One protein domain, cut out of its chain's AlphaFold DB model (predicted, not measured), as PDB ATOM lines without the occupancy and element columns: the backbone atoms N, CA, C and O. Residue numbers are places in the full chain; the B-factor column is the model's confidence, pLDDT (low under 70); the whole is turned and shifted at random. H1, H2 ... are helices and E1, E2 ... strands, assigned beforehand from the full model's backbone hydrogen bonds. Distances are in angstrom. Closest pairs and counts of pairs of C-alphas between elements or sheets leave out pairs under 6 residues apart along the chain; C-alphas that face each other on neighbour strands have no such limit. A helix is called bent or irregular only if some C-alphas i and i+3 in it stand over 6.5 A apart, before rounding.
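This is residues 10 to 73 and 94 to 177 of the 186 residues of the protein "Interleukin 17-3" of Ciona intestinalis (UniProt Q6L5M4). A long, bent strand hairpin, E6 and E7, runs beside edge strand E5 of a small sheet, E3, E4 and E5, while helix H3 packs over one face of that sheet and H2 packs on H3. A second hairpin, E1 and E2, lies at one end of the long axis near the turn of E6 and E7, and the loop of residues 130 to 148 makes the other end. The 148 printed residues include, in order, H1 E1 E2 H2 H3 H4 E3 H5 E4 E5 E6 E7, a mixed class; the three-stranded sheet, in the order E3 E4 E5, is mixed. The outline is elongated, 62 by 35 by 27 A, yet only just compact, close to loose, with a radius of gyration of the C-alphas of 17.3 A.

H1, residues 10 to 13, is close to but not clearly touching H3, residues 44 to 58; their closest C-alphas, Ile 10 and Asn 50, are 6.3 A apart. E1, residues 14 to 19, and E2, residues 22 to 28, form an antiparallel hairpin, with N 19 and O 22 at 2.8 A. H2, residues 33 to 40, touches residues 46 to 51 of H3 at a steep tilt of 46 degrees, opposite ways; their closest C-alphas, Cys 40 and Cys 46, are 5.6 A apart. H4, residues 62 to 65, and H3 only just touch, only at the corner, with 3 pairs of C-alphas within 8 A; the closest, Val 56 and Ala 63, are 5.2 A apart. E3, residues 67 to 70, is parallel to E4, residues 109 to 115, with N 69 and O 113 at 2.8 A. H5, residues 101 to 104, only grazes the sheet. E4 and E5, residues 123 to 129, form an antiparallel hairpin, with N 112 and O 126 at 2.8 A. H3 lies over E5, slantwise at 39 degrees on the local plane, at a height over the sheet of 10.0 A. E6, residues 149 to 163, and E7, residues 166 to 177, form an antiparallel hairpin, with N 157 and O 172 at 3.0 A. The closest C-alphas of E5 and E7, Gln 126 and Gln 175, are 4.9 A apart. Every O i to N i+4 pair is within hydrogen-bond range in H2 and H3; H1, H4 and H5 are too short for one.

H1, 4.8 A long, begins at C-alpha 10 (258.977, -10.254, 41.902). H3 spans 21.1 A, E4 18.8 A and E5 19.2 A. E6, 35.5 A, bends by 79 degrees at residue 160; E7, 31.8 A, bends by 52 degrees at residue 169 and ends at C-alpha 177 (268.595, -19.263, 50.970).

The two C-alphas farthest apart, Asp 20 and Pro 140, are 62.0 A apart. Residues 74 to 93 are not printed, and C-alphas 73 and 94 are 35.0 A apart across the cut. The link E5 to E6 is long, 19 residues. Mean pLDDT of the printed part is 84.5, and 9 residues, among them 62 to 64, are under 70.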
ATOM      1  N   ILE A  10     258.532 -11.559  42.408       71.44
ATOM      2  CA  ILE A  10     258.977 -10.254  41.902       71.44
ATOM      3  C   ILE A  10     259.652 -10.350  40.534       71.44
ATOM      4  O   ILE A  10     259.424  -9.486  39.690       71.44
ATOM      5  N   LEU A  11     260.479 -11.365  40.289       72.94
ATOM      6  CA  LEU A  11     261.125 -11.509  38.982       72.94
ATOM      7  C   LEU A  11     260.111 -11.791  37.875       72.94
ATOM      8  O   LEU A  11     260.293 -11.308  36.762       72.94
ATOM      9  N   ASP A  12     259.024 -12.483  38.199       68.06
ATOM     10  CA  ASP A  12     257.901 -12.718  37.291       68.06
ATOM     11  C   ASP A  12     257.026 -11.471  37.098       68.06
ATOM     12  O   ASP A  12     256.406 -11.294  36.047       68.06
ATOM     13  N   LEU A  13     256.981 -10.582  38.095       69.56
ATOM     14  CA  LEU A  13     256.330  -9.275  37.990       69.56
ATOM     15  C   LEU A  13     257.152  -8.267  37.175       69.56
ATOM     16  O   LEU A  13     256.578  -7.310  36.652       69.56
ATOM     17  N   LEU A  14     258.462  -8.487  37.035       74.62
ATOM     18  CA  LEU A  14     259.319  -7.785  36.082       74.62
ATOM     19  C   LEU A  14     259.208  -8.459  34.711       74.62
ATOM     20  O   LEU A  14     260.046  -9.270  34.312       74.62
ATOM     21  N   GLN A  15     258.147  -8.127  33.981       74.56
ATOM     22  CA  GLN A  15     257.895  -8.711  32.667       74.56
ATOM     23  C   GLN A  15     258.626  -7.925  31.588       74.56
ATOM     24  O   GLN A  15     258.451  -6.711  31.464       74.56
ATOM     25  N   TYR A  16     259.417  -8.645  30.797       78.88
ATOM     26  CA  TYR A  16     260.102  -8.108  29.632       78.88
ATOM     27  C   TYR A  16     259.549  -8.745  28.362       78.88
ATOM     28  O   TYR A  16     259.431  -9.973  28.296       78.88
ATOM     29  N   GLU A  17     259.275  -7.917  27.363       82.31
ATOM     30  CA  GLU A  17     258.867  -8.331  26.022       82.31
ATOM     31  C   GLU A  17     259.967  -7.972  25.033       82.31
ATOM     32  O   GLU A  17     260.681  -6.985  25.213       82.31
ATOM     33  N   GLU A  18     260.125  -8.806  24.013       82.69
ATOM     34  CA  GLU A  18     261.086  -8.568  22.948       82.69
ATOM     35  C   GLU A  18     260.447  -7.681  21.874       82.69
ATOM     36  O   GLU A  18     259.433  -8.054  21.287       82.69
ATOM     37  N   LYS A  19     261.047  -6.519  21.615       83.81
ATOM     38  CA  LYS A  19     260.670  -5.599  20.540       83.81
ATOM     39  C   LYS A  19     261.913  -5.184  19.774       83.81
ATOM     40  O   LYS A  19     262.894  -4.759  20.376       83.81
ATOM     41  N   ASP A  20     261.885  -5.365  18.456       83.69
ATOM     42  CA  ASP A  20     262.981  -5.008  17.543       83.69
ATOM     43  C   ASP A  20     264.361  -5.543  17.972       83.69
ATOM     44  O   ASP A  20     265.402  -4.922  17.765       83.69
ATOM     45  N   GLY A  21     264.372  -6.733  18.584       77.81
ATOM     46  CA  GLY A  21     265.585  -7.383  19.068       77.81
ATOM     47  C   GLY A  21     266.123  -6.837  20.392       77.81
ATOM     48  O   GLY A  21     267.217  -7.236  20.781       77.81
ATOM     49  N   GLU A  22     265.389  -5.981  21.109       79.38
ATOM     50  CA  GLU A  22     265.672  -5.579  22.492       79.38
ATOM     51  C   GLU A  22     264.579  -6.053  23.461       79.38
ATOM     52  O   GLU A  22     263.418  -6.194  23.100       79.38
ATOM     53  N   TYR A  23     264.948  -6.312  24.722       82.44
ATOM     54  CA  TYR A  23     263.978  -6.631  25.775       82.44
ATOM     55  C   TYR A  23     263.590  -5.363  26.534       82.44
ATOM     56  O   TYR A  23     264.368  -4.856  27.352       82.44
ATOM     57  N   GLU A  24     262.370  -4.890  26.301       80.62
ATOM     58  CA  GLU A  24     261.778  -3.763  27.014       80.62
ATOM     59  C   GLU A  24     261.028  -4.240  28.253       80.62
ATOM     60  O   GLU A  24     260.365  -5.276  28.240       80.62
ATOM     61  N   LEU A  25     261.120  -3.476  29.344       78.94
ATOM     62  CA  LEU A  25     260.324  -3.736  30.538       78.94
ATOM     63  C   LEU A  25     258.883  -3.296  30.267       78.94
ATOM     64  O   LEU A  25     258.605  -2.102  30.210       78.94
ATOM     65  N   VAL A  26     257.974  -4.255  30.133       80.81
ATOM     66  CA  VAL A  26     256.551  -3.991  29.860       80.81
ATOM     67  C   VAL A  26     255.754  -3.867  31.151       80.81
ATOM     68  O   VAL A  26     254.747  -3.166  31.205       80.81
ATOM     69  N   LYS A  27     256.234  -4.490  32.234       72.75
ATOM     70  CA  LYS A  27     255.624  -4.367  33.558       72.75
ATOM     71  C   LYS A  27     256.681  -4.146  34.626       72.75
ATOM     72  O   LYS A  27     257.498  -5.022  34.894       72.75
ATOM     73  N   LYS A  28     256.632  -2.977  35.267       71.25
ATOM     74  CA  LYS A  28     257.350  -2.687  36.512       71.25
ATOM     75  C   LYS A  28     256.334  -2.568  37.638       71.25
ATOM     76  O   LYS A  28     255.888  -1.471  37.953       71.25
ATOM     77  N   SER A  29     255.960  -3.686  38.246       69.38
ATOM     78  CA  SER A  29     255.241  -3.636  39.519       69.38
ATOM     79  C   SER A  29     256.153  -4.179  40.600       69.38
ATOM     80  O   SER A  29     256.336  -5.390  40.694       69.38
ATOM     81  N   ILE A  30     256.728  -3.281  41.399       72.56
ATOM     82  CA  ILE A  30     257.268  -3.673  42.698       72.56
ATOM     83  C   ILE A  30     256.033  -3.979  43.548       72.56
ATOM     84  O   ILE A  30     255.247  -3.061  43.798       72.56
ATOM     85  N   PRO A  31     255.765  -5.251  43.877       72.94
ATOM     86  CA  PRO A  31     254.563  -5.599  44.613       72.94
ATOM     87  C   PRO A  31     254.590  -4.952  45.996       72.94
ATOM     88  O   PRO A  31     255.644  -4.840  46.625       72.94
ATOM     89  N   THR A  32     253.413  -4.549  46.473       83.06
ATOM     90  CA  THR A  32     253.222  -4.212  47.883       83.06
ATOM     91  C   THR A  32     253.499  -5.442  48.743       83.06
ATOM     92  O   THR A  32     253.429  -6.577  48.263       83.06
ATOM     93  N   LEU A  33     253.778  -5.229  50.030       81.81
ATOM     94  CA  LEU A  33     253.997  -6.328  50.969       81.81
ATOM     95  C   LEU A  33     252.823  -7.324  50.973       81.81
ATOM     96  O   LEU A  33     253.044  -8.532  50.976       81.81
ATOM     97  N   ASP A  34     251.588  -6.830  50.877       86.19
ATOM     98  CA  ASP A  34     250.392  -7.677  50.807       86.19
ATOM     99  C   ASP A  34     250.380  -8.550  49.552       86.19
ATOM    100  O   ASP A  34     250.070  -9.738  49.622       86.19
ATOM    101  N   LYS A  35     250.806  -7.999  48.406       84.88
ATOM    102  CA  LYS A  35     250.893  -8.768  47.164       84.88
ATOM    103  C   LYS A  35     252.027  -9.795  47.198       84.88
ATOM    104  O   LYS A  35     251.888 -10.862  46.610       84.88
ATOM    105  N   ILE A  36     253.133  -9.506  47.889       83.56
ATOM    106  CA  ILE A  36     254.205 -10.488  48.130       83.56
ATOM    107  C   ILE A  36     253.672 -11.648  48.970       83.56
ATOM    108  O   ILE A  36     253.887 -12.799  48.600       83.56
ATOM    109  N   LYS A  37     252.957 -11.357  50.062       86.88
ATOM    110  CA  LYS A  37     252.356 -12.380  50.931       86.88
ATOM    111  C   LYS A  37     251.346 -13.242  50.178       86.88
ATOM    112  O   LYS A  37     251.405 -14.458  50.275       86.88
ATOM    113  N   GLU A  38     250.490 -12.634  49.357       88.44
ATOM    114  CA  GLU A  38     249.551 -13.372  48.500       88.44
ATOM    115  C   GLU A  38     250.277 -14.342  47.550       88.44
ATOM    116  O   GLU A  38     249.851 -15.478  47.379       88.44
ATOM    117  N   LEU A  39     251.387 -13.909  46.940       83.81
ATOM    118  CA  LEU A  39     252.132 -14.716  45.967       83.81
ATOM    119  C   LEU A  39     253.009 -15.797  46.609       83.81
ATOM    120  O   LEU A  39     253.236 -16.837  46.001       83.81
ATOM    121  N   CYS A  40     253.549 -15.531  47.797       83.69
ATOM    122  CA  CYS A  40     254.431 -16.452  48.509       83.69
ATOM    123  C   CYS A  40     253.680 -17.421  49.435       83.69
ATOM    124  O   CYS A  40     254.281 -18.399  49.879       83.69
ATOM    125  N   GLY A  41     252.403 -17.166  49.744       86.56
ATOM    126  CA  GLY A  41     251.681 -17.913  50.774       86.56
ATOM    127  C   GLY A  41     252.416 -17.828  52.113       86.56
ATOM    128  O   GLY A  41     252.823 -16.743  52.525       86.56
ATOM    129  N   ASP A  42     252.645 -18.979  52.744       84.12
ATOM    130  CA  ASP A  42     253.334 -19.088  54.039       84.12
ATOM    131  C   ASP A  42     254.856 -19.332  53.919       84.12
ATOM    132  O   ASP A  42     255.530 -19.586  54.919       84.12
ATOM    133  N   ASP A  43     255.440 -19.267  52.714       85.88
ATOM    134  CA  ASP A  43     256.889 -19.430  52.528       85.88
ATOM    135  C   ASP A  43     257.646 -18.176  53.011       85.88
ATOM    136  O   ASP A  43     257.807 -17.190  52.280       85.88
ATOM    137  N   GLU A  44     258.152 -18.217  54.250       84.12
ATOM    138  CA  GLU A  44     258.915 -17.114  54.855       84.12
ATOM    139  C   GLU A  44     260.177 -16.748  54.054       84.12
ATOM    140  O   GLU A  44     260.526 -15.568  53.953       84.12
ATOM    141  N   ILE A  45     260.857 -17.734  53.452       83.88
ATOM    142  CA  ILE A  45     262.047 -17.489  52.623       83.88
ATOM    143  C   ILE A  45     261.625 -16.718  51.374       83.88
ATOM    144  O   ILE A  45     262.311 -15.783  50.949       83.88
ATOM    145  N   CYS A  46     260.477 -17.074  50.795       84.69
ATOM    146  CA  CYS A  46     259.915 -16.346  49.674       84.69
ATOM    147  C   CYS A  46     259.565 -14.914  50.030       84.69
ATOM    148  O   CYS A  46     260.033 -14.008  49.333       84.69
ATOM    149  N   ILE A  47     258.788 -14.702  51.090       85.44
ATOM    150  CA  ILE A  47     258.368 -13.364  51.506       85.44
ATOM    151  C   ILE A  47     259.607 -12.500  51.733       85.44
ATOM    152  O   ILE A  47     259.763 -11.461  51.086       85.44
ATOM    153  N   ARG A  48     260.552 -12.985  52.548       85.56
ATOM    154  CA  ARG A  48     261.732 -12.212  52.933       85.56
ATOM    155  C   ARG A  48     262.654 -11.902  51.760       85.56
ATOM    156  O   ARG A  48     263.107 -10.769  51.625       85.56
ATOM    157  N   TYR A  49     262.920 -12.871  50.882       86.81
ATOM    158  CA  TYR A  49     263.732 -12.636  49.684       86.81
ATOM    159  C   TYR A  49     263.139 -11.521  48.813       86.81
ATOM    160  O   TYR A  49     263.856 -10.633  48.350       86.81
ATOM    161  N   ASN A  50     261.822 -11.564  48.590       85.94
ATOM    162  CA  ASN A  50     261.137 -10.580  47.761       85.94
ATOM    163  C   ASN A  50     261.090  -9.200  48.444       85.94
ATOM    164  O   ASN A  50     261.308  -8.196  47.773       85.94
ATOM    165  N   GLU A  51     260.904  -9.129  49.764       85.31
ATOM    166  CA  GLU A  51     261.021  -7.874  50.523       85.31
ATOM    167  C   GLU A  51     262.393  -7.216  50.342       85.31
ATOM    168  O   GLU A  51     262.472  -6.052  49.947       85.31
ATOM    169  N   VAL A  52     263.478  -7.963  50.582       85.31
ATOM    170  CA  VAL A  52     264.849  -7.439  50.456       85.31
ATOM    171  C   VAL A  52     265.114  -7.007  49.013       85.31
ATOM    172  O   VAL A  52     265.685  -5.947  48.768       85.31
ATOM    173  N   TYR A  53     264.654  -7.789  48.035       86.19
ATOM    174  CA  TYR A  53     264.807  -7.451  46.623       86.19
ATOM    175  C   TYR A  53     264.047  -6.173  46.238       86.19
ATOM    176  O   TYR A  53     264.600  -5.321  45.542       86.19
ATOM    177  N   ALA A  54     262.814  -5.994  46.721       83.00
ATOM    178  CA  ALA A  54     262.039  -4.769  46.523       83.00
ATOM    179  C   ALA A  54     262.725  -3.546  47.153       83.00
ATOM    180  O   ALA A  54     262.782  -2.490  46.525       83.00
ATOM    181  N   GLN A  55     263.284  -3.698  48.357       82.56
ATOM    182  CA  GLN A  55     264.035  -2.640  49.039       82.56
ATOM    183  C   GLN A  55     265.282  -2.240  48.248       82.56
ATOM    184  O   GLN A  55     265.457  -1.063  47.954       82.56
ATOM    185  N   VAL A  56     266.096  -3.206  47.810       80.50
ATOM    186  CA  VAL A  56     267.306  -2.944  47.005       80.50
ATOM    187  C   VAL A  56     266.983  -2.273  45.666       80.50
ATOM    188  O   VAL A  56     267.779  -1.481  45.165       80.50
ATOM    189  N   LEU A  57     265.825  -2.564  45.065       78.44
ATOM    190  CA  LEU A  57     265.387  -1.889  43.839       78.44
ATOM    191  C   LEU A  57     264.908  -0.449  44.064       78.44
ATOM    192  O   LEU A  57     264.947   0.339  43.117       78.44
ATOM    193  N   ASN A  58     264.433  -0.126  45.267       78.94
ATOM    194  CA  ASN A  58     263.920   1.198  45.613       78.94
ATOM    195  C   ASN A  58     264.973   2.110  46.244       78.94
ATOM    196  O   ASN A  58     264.868   3.325  46.103       78.94
ATOM    197  N   ASP A  59     265.969   1.545  46.922       75.50
ATOM    198  CA  ASP A  59     266.927   2.296  47.718       75.50
ATOM    199  C   ASP A  59     268.369   1.871  47.403       75.50
ATOM    200  O   ASP A  59     268.853   0.796  47.777       75.50
ATOM    201  N   THR A  60     269.078   2.753  46.696       62.44
ATOM    202  CA  THR A  60     270.495   2.571  46.371       62.44
ATOM    203  C   THR A  60     271.407   2.692  47.594       62.44
ATOM    204  O   THR A  60     272.507   2.144  47.567       62.44
ATOM    205  N   GLU A  61     270.978   3.373  48.661       70.81
ATOM    206  CA  GLU A  61     271.709   3.453  49.929       70.81
ATOM    207  C   GLU A  61     271.594   2.134  50.701       70.81
ATOM    208  O   GLU A  61     272.609   1.600  51.150       70.81
ATOM    209  N   TYR A  62     270.410   1.514  50.746       69.31
ATOM    210  CA  TYR A  62     270.230   0.159  51.292       69.31
ATOM    211  C   TYR A  62     271.090  -0.884  50.557       69.31
ATOM    212  O   TYR A  62     271.685  -1.768  51.177       69.31
ATOM    213  N   ALA A  63     271.246  -0.739  49.236       63.44
ATOM    214  CA  ALA A  63     272.117  -1.596  48.433       63.44
ATOM    215  C   ALA A  63     273.600  -1.550  48.868       63.44
ATOM    216  O   ALA A  63     274.316  -2.533  48.665       63.44
ATOM    217  N   SER A  64     274.060  -0.461  49.500       63.75
ATOM    218  CA  SER A  64     275.446  -0.323  49.981       63.75
ATOM    219  C   SER A  64     275.794  -1.253  51.151       63.75
ATOM    220  O   SER A  64     276.970  -1.528  51.390       63.75
ATOM    221  N   GLN A  65     274.786  -1.794  51.846       74.12
ATOM    222  CA  GLN A  65     274.965  -2.734  52.959       74.12
ATOM    223  C   GLN A  65     275.289  -4.161  52.486       74.12
ATOM    224  O   GLN A  65     275.711  -5.003  53.280       74.12
ATOM    225  N   PHE A  66     275.108  -4.450  51.195       78.56
ATOM    226  CA  PHE A  66     275.340  -5.770  50.621       78.56
ATOM    227  C   PHE A  66     276.630  -5.806  49.808       78.56
ATOM    228  O   PHE A  66     277.051  -4.835  49.183       78.56
ATOM    229  N   THR A  67     277.254  -6.982  49.752       80.00
ATOM    230  CA  THR A  67     278.408  -7.178  48.869       80.00
ATOM    231  C   THR A  67     277.948  -7.234  47.414       80.00
ATOM    232  O   THR A  67     277.123  -8.081  47.065       80.00
ATOM    233  N   VAL A  68     278.508  -6.375  46.557       77.69
ATOM    234  CA  VAL A  68     278.257  -6.368  45.108       77.69
ATOM    235  C   VAL A  68     279.278  -7.242  44.381       77.69
ATOM    236  O   VAL A  68     280.482  -7.135  44.600       77.69
ATOM    237  N   ILE A  69     278.787  -8.102  43.494       81.50
ATOM    238  CA  ILE A  69     279.562  -8.982  42.622       81.50
ATOM    239  C   ILE A  69     279.167  -8.656  41.176       81.50
ATOM    240  O   ILE A  69     278.023  -8.892  40.776       81.50
ATOM    241  N   ASP A  70     280.109  -8.118  40.395       78.88
ATOM    242  CA  ASP A  70     279.928  -7.894  38.956       78.88
ATOM    243  C   ASP A  70     280.286  -9.168  38.179       78.88
ATOM    244  O   ASP A  70     281.407  -9.673  38.230       78.88
ATOM    245  N   VAL A  71     279.299  -9.703  37.468       76.31
ATOM    246  CA  VAL A  71     279.347 -11.003  36.788       76.31
ATOM    247  C   VAL A  71     279.621 -10.848  35.298       76.31
ATOM    248  O   VAL A  71     279.789 -11.842  34.593       76.31
ATOM    249  N   THR A  72     279.654  -9.615  34.783       65.44
ATOM    250  CA  THR A  72     279.868  -9.362  33.349       65.44
ATOM    251  C   THR A  72     281.220  -9.881  32.855       65.44
ATOM    252  O   THR A  72     281.349 -10.210  31.677       65.44
ATOM    253  N   ASN A  73     282.183 -10.048  33.768       50.34
ATOM    254  CA  ASN A  73     283.536 -10.529  33.489       50.34
ATOM    255  C   ASN A  73     283.830 -11.942  34.018       50.34
ATOM    256  O   ASN A  73     284.942 -12.439  33.820       50.34
ATOM    257  N   PHE A  94     275.188 -17.915  66.391       87.56
ATOM    258  CA  PHE A  94     273.785 -18.234  66.166       87.56
ATOM    259  C   PHE A  94     272.872 -17.274  66.939       87.56
ATOM    260  O   PHE A  94     273.083 -17.024  68.127       87.56
ATOM    261  N   ASN A  95     271.851 -16.734  66.267       84.75
ATOM    262  CA  ASN A  95     270.885 -15.813  66.863       84.75
ATOM    263  C   ASN A  95     269.448 -16.345  66.688       84.75
ATOM    264  O   ASN A  95     268.765 -15.954  65.735       84.75
ATOM    265  N   PRO A  96     268.960 -17.201  67.606       83.06
ATOM    266  CA  PRO A  96     267.619 -17.780  67.511       83.06
ATOM    267  C   PRO A  96     266.498 -16.749  67.705       83.06
ATOM    268  O   PRO A  96     265.368 -16.995  67.296       83.06
ATOM    269  N   ALA A  97     266.798 -15.592  68.303       86.31
ATOM    270  CA  ALA A  97     265.828 -14.532  68.567       86.31
ATOM    271  C   ALA A  97     265.695 -13.520  67.414       86.31
ATOM    272  O   ALA A  97     264.902 -12.584  67.513       86.31
ATOM    273  N   SER A  98     266.472 -13.663  66.332       86.88
ATOM    274  CA  SER A  98     266.362 -12.753  65.189       86.88
ATOM    275  C   SER A  98     264.976 -12.840  64.554       86.88
ATOM    276  O   SER A  98     264.399 -13.908  64.453       86.88
ATOM    277  N   THR A  99     264.418 -11.744  64.054       86.00
ATOM    278  CA  THR A  99     263.179 -11.812  63.256       86.00
ATOM    279  C   THR A  99     263.441 -12.344  61.844       86.00
ATOM    280  O   THR A  99     262.538 -12.841  61.175       86.00
ATOM    281  N   SER A 100     264.699 -12.311  61.410       85.62
ATOM    282  CA  SER A 100     265.148 -12.659  60.070       85.62
ATOM    283  C   SER A 100     265.446 -14.160  59.944       85.62
ATOM    284  O   SER A 100     266.157 -14.751  60.761       85.62
ATOM    285  N   VAL A 101     264.888 -14.789  58.902       89.69
ATOM    286  CA  VAL A 101     265.040 -16.234  58.645       89.69
ATOM    287  C   VAL A 101     266.496 -16.584  58.360       89.69
ATOM    288  O   VAL A 101     267.002 -17.594  58.845       89.69
ATOM    289  N   GLU A 102     267.199 -15.730  57.620       89.94
ATOM    290  CA  GLU A 102     268.589 -15.954  57.238       89.94
ATOM    291  C   GLU A 102     269.559 -15.994  58.433       89.94
ATOM    292  O   GLU A 102     270.599 -16.648  58.344       89.94
ATOM    293  N   GLN A 103     269.203 -15.352  59.555       89.56
ATOM    294  CA  GLN A 103     269.971 -15.381  60.807       89.56
ATOM    295  C   GLN A 103     269.538 -16.502  61.764       89.56
ATOM    296  O   GLN A 103     270.383 -17.037  62.481       89.56
ATOM    297  N   ARG A 104     268.243 -16.859  61.778       91.31
ATOM    298  CA  ARG A 104     267.687 -17.943  62.612       91.31
ATOM    299  C   ARG A 104     267.870 -19.344  62.037       91.31
ATOM    300  O   ARG A 104     267.654 -20.320  62.749       91.31
ATOM    301  N   SER A 105     268.197 -19.468  60.754       92.50
ATOM    302  CA  SER A 105     268.401 -20.770  60.123       92.50
ATOM    303  C   SER A 105     269.609 -21.506  60.713       92.50
ATOM    304  O   SER A 105     270.640 -20.896  61.003       92.50
ATOM    305  N   LEU A 106     269.514 -22.838  60.808       93.38
ATOM    306  CA  LEU A 106     270.649 -23.710  61.144       93.38
ATOM    307  C   LEU A 106     271.765 -23.641  60.097       93.38
ATOM    308  O   LEU A 106     272.922 -23.910  60.393       93.38
ATOM    309  N   SER A 107     271.429 -23.260  58.869       94.31
ATOM    310  CA  SER A 107     272.368 -23.013  57.780       94.31
ATOM    311  C   SER A 107     272.248 -21.546  57.372       94.31
ATOM    312  O   SER A 107     271.558 -21.259  56.393       94.31
ATOM    313  N   PRO A 108     272.828 -20.597  58.128       93.50
ATOM    314  CA  PRO A 108     272.582 -19.173  57.935       93.50
ATOM    315  C   PRO A 108     273.162 -18.663  56.613       93.50
ATOM    316  O   PRO A 108     274.160 -19.180  56.093       93.50
ATOM    317  N   TRP A 109     272.566 -17.601  56.077       93.19
ATOM    318  CA  TRP A 109     273.035 -16.958  54.851       93.19
ATOM    319  C   TRP A 109     273.014 -15.437  54.942       93.19
ATOM    320  O   TRP A 109     272.417 -14.834  55.825       93.19
ATOM    321  N   THR A 110     273.695 -14.807  53.997       91.25
ATOM    322  CA  THR A 110     273.537 -13.384  53.690       91.25
ATOM    323  C   THR A 110     273.150 -13.229  52.226       91.25
ATOM    324  O   THR A 110     273.300 -14.176  51.449       91.25
ATOM    325  N   TYR A 111     272.674 -12.056  51.825       89.50
ATOM    326  CA  TYR A 111     272.447 -11.749  50.418       89.50
ATOM    327  C   TYR A 111     273.654 -11.029  49.815       89.50
ATOM    328  O   TYR A 111     274.295 -10.191  50.442       89.50
ATOM    329  N   VAL A 112     273.969 -11.362  48.571       90.44
ATOM    330  CA  VAL A 112     274.948 -10.657  47.747       90.44
ATOM    331  C   VAL A 112     274.260 -10.144  46.491       90.44
ATOM    332  O   VAL A 112     273.406 -10.818  45.913       90.44
ATOM    333  N   ILE A 113     274.625  -8.942  46.066       88.62
ATOM    334  CA  ILE A 113     274.091  -8.313  44.862       88.62
ATOM    335  C   ILE A 113     274.879  -8.847  43.672       88.62
ATOM    336  O   ILE A 113     276.081  -8.639  43.564       88.62
ATOM    337  N   HIS A 114     274.195  -9.511  42.751       89.75
ATOM    338  CA  HIS A 114     274.768 -10.053  41.528       89.75
ATOM    339  C   HIS A 114     274.391  -9.147  40.351       89.75
ATOM    340  O   HIS A 114     273.267  -9.216  39.841       89.75
ATOM    341  N   GLN A 115     275.322  -8.289  39.927       87.56
ATOM    342  CA  GLN A 115     275.117  -7.339  38.834       87.56
ATOM    343  C   GLN A 115     275.646  -7.893  37.509       87.56
ATOM    344  O   GLN A 115     276.815  -8.231  37.374       87.56
ATOM    345  N   ASP A 116     274.782  -7.979  36.505       89.38
ATOM    346  CA  ASP A 116     275.126  -8.360  35.137       89.38
ATOM    347  C   ASP A 116     274.447  -7.381  34.179       89.38
ATOM    348  O   ASP A 116     273.243  -7.456  33.936       89.38
ATOM    349  N   ARG A 117     275.222  -6.441  33.629       89.19
ATOM    350  CA  ARG A 117     274.717  -5.427  32.684       89.19
ATOM    351  C   ARG A 117     274.167  -6.043  31.397       89.19
ATOM    352  O   ARG A 117     273.364  -5.416  30.715       89.19
ATOM    353  N   ASN A 118     274.569  -7.274  31.088       90.56
ATOM    354  CA  ASN A 118     274.100  -8.014  29.930       90.56
ATOM    355  C   ASN A 118     272.883  -8.885  30.257       90.56
ATOM    356  O   ASN A 118     272.491  -9.677  29.415       90.56
ATOM    357  N   ARG A 119     272.263  -8.787  31.440       90.06
ATOM    358  CA  ARG A 119     271.075  -9.568  31.820       90.06
ATOM    359  C   ARG A 119     269.922  -8.652  32.220       90.06
ATOM    360  O   ARG A 119     270.133  -7.551  32.721       90.06
ATOM    361  N   ARG A 120     268.688  -9.120  32.031       87.56
ATOM    362  CA  ARG A 120     267.478  -8.489  32.574       87.56
ATOM    363  C   ARG A 120     266.779  -9.445  33.566       87.56
ATOM    364  O   ARG A 120     266.509 -10.579  33.181       87.56
ATOM    365  N   PRO A 121     266.505  -9.029  34.819       86.62
ATOM    366  CA  PRO A 121     267.015  -7.811  35.446       86.62
ATOM    367  C   PRO A 121     268.540  -7.868  35.621       86.62
ATOM    368  O   PRO A 121     269.140  -8.942  35.761       86.62
ATOM    369  N   SER A 122     269.162  -6.689  35.592       85.19
ATOM    370  CA  SER A 122     270.615  -6.550  35.715       85.19
ATOM    371  C   SER A 122     271.091  -6.871  37.125       85.19
ATOM    372  O   SER A 122     272.149  -7.466  37.295       85.19
ATOM    373  N   THR A 123     270.283  -6.548  38.130       84.88
ATOM    374  CA  THR A 123     270.548  -6.848  39.536       84.88
ATOM    375  C   THR A 123     269.746  -8.067  39.970       84.88
ATOM    376  O   THR A 123     268.543  -8.116  39.746       84.88
ATOM    377  N   ILE A 124     270.397  -9.048  40.597       87.12
ATOM    378  CA  ILE A 124     269.745 -10.191  41.253       87.12
ATOM    379  C   ILE A 124     270.371 -10.373  42.629       87.12
ATOM    380  O   ILE A 124     271.593 -10.434  42.724       87.12
ATOM    381  N   LEU A 125     269.565 -10.500  43.679       88.50
ATOM    382  CA  LEU A 125     270.080 -10.908  44.984       88.50
ATOM    383  C   LEU A 125     270.310 -12.418  45.002       88.50
ATOM    384  O   LEU A 125     269.477 -13.189  44.535       88.50
ATOM    385  N   GLN A 126     271.449 -12.852  45.527       91.19
ATOM    386  CA  GLN A 126     271.730 -14.266  45.753       91.19
ATOM    387  C   GLN A 126     272.077 -14.511  47.210       91.19
ATOM    388  O   GLN A 126     272.899 -13.806  47.781       91.19
ATOM    389  N   ALA A 127     271.476 -15.535  47.799       92.31
ATOM    390  CA  ALA A 127     271.896 -16.056  49.080       92.31
ATOM    391  C   ALA A 127     273.306 -16.650  48.977       92.31
ATOM    392  O   ALA A 127     273.651 -17.334  48.011       92.31
ATOM    393  N   LYS A 128     274.107 -16.404  50.006       93.62
ATOM    394  CA  LYS A 128     275.431 -16.973  50.214       93.62
ATOM    395  C   LYS A 128     275.480 -17.554  51.618       93.62
ATOM    396  O   LYS A 128     275.377 -16.804  52.589       93.62
ATOM    397  N   CYS A 129     275.656 -18.869  51.713       94.25
ATOM    398  CA  CYS A 129     275.776 -19.544  53.003       94.25
ATOM    399  C   CYS A 129     276.997 -19.007  53.756       94.25
ATOM    400  O   CYS A 129     278.062 -18.803  53.161       94.25
ATOM    401  N   LEU A 130     276.818 -18.738  55.047       92.94
ATOM    402  CA  LEU A 130     277.866 -18.182  55.905       92.94
ATOM    403  C   LEU A 130     278.739 -19.275  56.529       92.94
ATOM    404  O   LEU A 130     279.904 -19.014  56.822       92.94
ATOM    405  N   CYS A 131     278.196 -20.484  56.670       92.31
ATOM    406  CA  CYS A 131     278.853 -21.636  57.286       92.31
ATOM    407  C   CYS A 131     279.051 -22.766  56.268       92.31
ATOM    408  O   CYS A 131     278.394 -22.794  55.223       92.31
ATOM    409  N   TYR A 132     279.981 -23.675  56.559       91.94
ATOM    410  CA  TYR A 132     280.192 -24.885  55.764       91.94
ATOM    411  C   TYR A 132     279.263 -26.007  56.238       91.94
ATOM    412  O   TYR A 132     278.569 -26.616  55.423       91.94
ATOM    413  N   GLY A 133     279.247 -26.253  57.546       92.62
ATOM    414  CA  GLY A 133     278.307 -27.123  58.236       92.62
ATOM    415  C   GLY A 133     277.041 -26.382  58.642       92.62
ATOM    416  O   GLY A 133     276.712 -25.345  58.067       92.62
ATOM    417  N   CYS A 134     276.322 -26.910  59.624       94.00
ATOM    418  CA  CYS A 134     275.113 -26.290  60.169       94.00
ATOM    419  C   CYS A 134     275.249 -26.116  61.677       94.00
ATOM    420  O   CYS A 134     276.003 -26.857  62.297       94.00
ATOM    421  N   TYR A 135     274.503 -25.203  62.289       93.12
ATOM    422  CA  TYR A 135     274.405 -25.164  63.745       93.12
ATOM    423  C   TYR A 135     273.777 -26.442  64.289       93.12
ATOM    424  O   TYR A 135     272.793 -26.950  63.748       93.12
ATOM    425  N   ASP A 136     274.359 -26.930  65.377       88.25
ATOM    426  CA  ASP A 136     273.877 -28.078  66.121       88.25
ATOM    427  C   ASP A 136     272.983 -27.622  67.273       88.25
ATOM    428  O   ASP A 136     273.459 -26.963  68.198       88.25
ATOM    429  N   MET A 137     271.697 -27.966  67.225       84.19
ATOM    430  CA  MET A 137     270.770 -27.645  68.313       84.19
ATOM    431  C   MET A 137     270.997 -28.492  69.567       84.19
ATOM    432  O   MET A 137     270.614 -28.058  70.652       84.19
ATOM    433  N   ASP A 138     271.636 -29.657  69.439       84.50
ATOM    434  CA  ASP A 138     271.937 -30.537  70.570       84.50
ATOM    435  C   ASP A 138     273.225 -30.104  71.293       84.50
ATOM    436  O   ASP A 138     273.511 -30.535  72.414       84.50
ATOM    437  N   SER A 139     274.009 -29.212  70.676       81.56
ATOM    438  CA  SER A 139     275.212 -28.641  71.277       81.56
ATOM    439  C   SER A 139     274.864 -27.495  72.238       81.56
ATOM    440  O   SER A 139     274.259 -26.509  71.813       81.56
ATOM    441  N   PRO A 140     275.333 -27.514  73.504       81.31
ATOM    442  CA  PRO A 140     275.119 -26.414  74.455       81.31
ATOM    443  C   PRO A 140     275.650 -25.065  73.962       81.31
ATOM    444  O   PRO A 140     275.166 -24.011  74.365       81.31
ATOM    445  N   THR A 141     276.672 -25.093  73.103       81.31
ATOM    446  CA  THR A 141     277.287 -23.890  72.535       81.31
ATOM    447  C   THR A 141     276.682 -23.490  71.193       81.31
ATOM    448  O   THR A 141     277.150 -22.517  70.608       81.31
ATOM    449  N   LEU A 142     275.703 -24.251  70.679       84.94
ATOM    450  CA  LEU A 142     275.107 -24.091  69.346       84.94
ATOM    451  C   LEU A 142     276.188 -23.942  68.267       84.94
ATOM    452  O   LEU A 142     276.125 -23.074  67.400       84.94
ATOM    453  N   ALA A 143     277.244 -24.752  68.389       87.38
ATOM    454  CA  ALA A 143     278.394 -24.689  67.501       87.38
ATOM    455  C   ALA A 143     278.076 -25.318  66.137       87.38
ATOM    456  O   ALA A 143     277.142 -26.105  65.988       87.38
ATOM    457  N   GLU A 144     278.879 -24.972  65.135       91.38
ATOM    458  CA  GLU A 144     278.795 -25.573  63.805       91.38
ATOM    459  C   GLU A 144     279.155 -27.070  63.856       91.38
ATOM    460  O   GLU A 144     280.277 -27.450  64.194       91.38
ATOM    461  N   ASN A 145     278.212 -27.921  63.461       91.44
ATOM    462  CA  ASN A 145     278.418 -29.333  63.185       91.44
ATOM    463  C   ASN A 145     278.893 -29.518  61.739       91.44
ATOM    464  O   ASN A 145     278.136 -29.378  60.775       91.44
ATOM    465  N   ILE A 146     280.172 -29.863  61.604       90.31
ATOM    466  CA  ILE A 146     280.849 -30.069  60.317       90.31
ATOM    467  C   ILE A 146     280.487 -31.391  59.623       90.31
ATOM    468  O   ILE A 146     280.905 -31.601  58.484       90.31
ATOM    469  N   ASN A 147     279.749 -32.283  60.297       89.81
ATOM    470  CA  ASN A 147     279.225 -33.514  59.698       89.81
ATOM    471  C   ASN A 147     277.931 -33.263  58.916       89.81
ATOM    472  O   ASN A 147     277.486 -34.130  58.171       89.81
ATOM    473  N   LEU A 148     277.332 -32.084  59.078       91.94
ATOM    474  CA  LEU A 148     276.246 -31.591  58.245       91.94
ATOM    475  C   LEU A 148     276.810 -30.641  57.189       91.94
ATOM    476  O   LEU A 148     277.955 -30.198  57.285       91.94
ATOM    477  N   VAL A 149     276.018 -30.330  56.166       93.25
ATOM    478  CA  VAL A 149     276.441 -29.434  55.084       93.25
ATOM    479  C   VAL A 149     275.382 -28.369  54.835       93.25
ATOM    480  O   VAL A 149     274.239 -28.682  54.503       93.25
ATOM    481  N   SER A 150     275.789 -27.103  54.932       95.31
ATOM    482  CA  SER A 150     275.011 -25.965  54.444       95.31
ATOM    483  C   SER A 150     275.087 -25.911  52.922       95.31
ATOM    484  O   SER A 150     276.149 -25.652  52.347       95.31
ATOM    485  N   THR A 151     273.960 -26.114  52.242       94.31
ATOM    486  CA  THR A 151     273.887 -26.015  50.781       94.31
ATOM    487  C   THR A 151     272.901 -24.937  50.342       94.31
ATOM    488  O   THR A 151     271.851 -24.761  50.958       94.31
ATOM    489  N   PRO A 152     273.210 -24.172  49.280       94.06
ATOM    490  CA  PRO A 152     272.303 -23.140  48.809       94.06
ATOM    491  C   PRO A 152     271.066 -23.761  48.154       94.06
ATOM    492  O   PRO A 152     271.176 -24.650  47.302       94.06
ATOM    493  N   ILE A 153     269.898 -23.222  48.494       91.62
ATOM    494  CA  ILE A 153     268.619 -23.549  47.867       91.62
ATOM    495  C   ILE A 153     268.581 -22.844  46.514       91.62
ATOM    496  O   ILE A 153     268.574 -21.608  46.440       91.62
ATOM    497  N   ARG A 154     268.597 -23.633  45.438       88.44
ATOM    498  CA  ARG A 154     268.626 -23.130  44.065       88.44
ATOM    499  C   ARG A 154     267.241 -23.144  43.452       88.44
ATOM    500  O   ARG A 154     266.512 -24.120  43.554       88.44
ATOM    501  N   TYR A 155     266.949 -22.068  42.748       84.00
ATOM    502  CA  TYR A 155     265.717 -21.859  42.023       84.00
ATOM    503  C   TYR A 155     266.056 -21.448  40.581       84.00
ATOM    504  O   TYR A 155     266.887 -20.562  40.370       84.00
ATOM    505  N   SER A 156     265.468 -22.119  39.590       84.19
ATOM    506  CA  SER A 156     265.811 -21.938  38.174       84.19
ATOM    507  C   SER A 156     264.757 -21.104  37.456       84.19
ATOM    508  O   SER A 156     263.609 -21.518  37.339       84.19
ATOM    509  N   VAL A 157     265.178 -19.982  36.875       84.06
ATOM    510  CA  VAL A 157     264.332 -19.079  36.080       84.06
ATOM    511  C   VAL A 157     264.950 -18.830  34.707       84.06
ATOM    512  O   VAL A 157     266.156 -18.977  34.522       84.06
ATOM    513  N   ARG A 158     264.148 -18.447  33.708       85.06
ATOM    514  CA  ARG A 158     264.656 -18.027  32.391       85.06
ATOM    515  C   ARG A 158     264.707 -16.509  32.293       85.06
ATOM    516  O   ARG A 158     263.654 -15.878  32.270       85.06
ATOM    517  N   LEU A 159     265.900 -15.947  32.135       86.25
ATOM    518  CA  LEU A 159     266.125 -14.501  32.057       86.25
ATOM    519  C   LEU A 159     266.722 -14.095  30.700       86.25
ATOM    520  O   LEU A 159     267.566 -14.830  30.175       86.25
ATOM    521  N   PRO A 160     266.323 -12.949  30.119       89.62
ATOM    522  CA  PRO A 160     266.990 -12.394  28.945       89.62
ATOM    523  C   PRO A 160     268.456 -12.059  29.243       89.62
ATOM    524  O   PRO A 160     268.759 -11.380  30.228       89.62
ATOM    525  N   LYS A 161     269.369 -12.522  28.384       90.75
ATOM    526  CA  LYS A 161     270.803 -12.221  28.445       90.75
ATOM    527  C   LYS A 161     271.351 -11.869  27.062       90.75
ATOM    528  O   LYS A 161     271.090 -12.583  26.099       90.75
ATOM    529  N   ARG A 162     272.131 -10.796  26.972       91.19
ATOM    530  CA  ARG A 162     272.800 -10.317  25.765       91.19
ATOM    531  C   ARG A 162     274.076 -11.118  25.515       91.19
ATOM    532  O   ARG A 162     274.958 -11.173  26.370       91.19
ATOM    533  N   ILE A 163     274.169 -11.741  24.346       89.44
ATOM    534  CA  ILE A 163     275.296 -12.555  23.879       89.44
ATOM    535  C   ILE A 163     275.620 -12.095  22.457       89.44
ATOM    536  O   ILE A 163     274.757 -12.142  21.588       89.44
ATOM    537  N   ASN A 164     276.852 -11.636  22.215       89.75
ATOM    538  CA  ASN A 164     277.290 -11.114  20.909       89.75
ATOM    539  C   ASN A 164     276.326 -10.064  20.319       89.75
ATOM    540  O   ASN A 164     276.013 -10.085  19.135       89.75
ATOM    541  N   GLY A 165     275.807  -9.173  21.169       85.25
ATOM    542  CA  GLY A 165     274.851  -8.135  20.772       85.25
ATOM    543  C   GLY A 165     273.384  -8.576  20.743       85.25
ATOM    544  O   GLY A 165     272.528  -7.705  20.867       85.25
ATOM    545  N   VAL A 166     273.099  -9.883  20.697       87.19
ATOM    546  CA  VAL A 166     271.749 -10.461  20.581       87.19
ATOM    547  C   VAL A 166     271.196 -10.860  21.947       87.19
ATOM    548  O   VAL A 166     271.904 -11.463  22.756       87.19
ATOM    549  N   TRP A 167     269.929 -10.563  22.219       88.06
ATOM    550  CA  TRP A 167     269.268 -10.993  23.449       88.06
ATOM    551  C   TRP A 167     268.688 -12.403  23.321       88.06
ATOM    552  O   TRP A 167     267.976 -12.717  22.379       88.06
ATOM    553  N   VAL A 168     268.987 -13.267  24.293       89.00
ATOM    554  CA  VAL A 168     268.521 -14.659  24.318       89.00
ATOM    555  C   VAL A 168     268.046 -15.012  25.724       89.00
ATOM    556  O   VAL A 168     268.752 -14.755  26.703       89.00
ATOM    557  N   ARG A 169     266.876 -15.653  25.860       86.75
ATOM    558  CA  ARG A 169     266.434 -16.194  27.157       86.75
ATOM    559  C   ARG A 169     267.297 -17.389  27.551       86.75
ATOM    560  O   ARG A 169     267.337 -18.401  26.853       86.75
ATOM    561  N   ARG A 170     267.969 -17.296  28.697       86.94
ATOM    562  CA  ARG A 170     268.832 -18.358  29.226       86.94
ATOM    563  C   ARG A 170     268.388 -18.778  30.626       86.94
ATOM    564  O   ARG A 170     267.898 -17.936  31.380       86.94
ATOM    565  N   PRO A 171     268.535 -20.066  30.977       87.31
ATOM    566  CA  PRO A 171     268.316 -20.508  32.344       87.31
ATOM    567  C   PRO A 171     269.322 -19.824  33.275       87.31
ATOM    568  O   PRO A 171     270.490 -19.634  32.928       87.31
ATOM    569  N   TYR A 172     268.852 -19.459  34.457       87.75
ATOM    570  CA  TYR A 172     269.618 -18.777  35.476       87.75
ATOM    571  C   TYR A 172     269.227 -19.316  36.850       87.75
ATOM    572  O   TYR A 172     268.051 -19.333  37.209       87.75
ATOM    573  N   ASN A 173     270.229 -19.749  37.618       89.69
ATOM    574  CA  ASN A 173     270.033 -20.290  38.957       89.69
ATOM    575  C   ASN A 173     270.201 -19.187  40.002       89.69
ATOM    576  O   ASN A 173     271.273 -18.589  40.140       89.69
ATOM    577  N   ILE A 174     269.135 -18.945  40.750       88.75
ATOM    578  CA  ILE A 174     269.082 -18.006  41.862       88.75
ATOM    579  C   ILE A 174     269.224 -18.797  43.150       88.75
ATOM    580  O   ILE A 174     268.538 -19.793  43.356       88.75
ATOM    581  N   GLN A 175     270.119 -18.345  44.018       91.75
ATOM    582  CA  GLN A 175     270.243 -18.871  45.370       91.75
ATOM    583  C   GLN A 175     269.320 -18.036  46.257       91.75
ATOM    584  O   GLN A 175     269.510 -16.826  46.337       91.75
ATOM    585  N   ARG A 176     268.293 -18.640  46.860       91.25
ATOM    586  CA  ARG A 176     267.280 -17.904  47.654       91.25
ATOM    587  C   ARG A 176     267.521 -17.984  49.157       91.25
ATOM    588  O   ARG A 176     267.148 -17.076  49.883       91.25
ATOM    589  N   GLY A 177     268.191 -19.042  49.591       92.38
ATOM    590  CA  GLY A 177     268.595 -19.263  50.970       92.38
ATOM    591  C   GLY A 177     269.581 -20.415  51.046       92.38
ATOM    592  O   GLY A 177     270.113 -20.847  50.017       92.38
TER     593      GLY A 177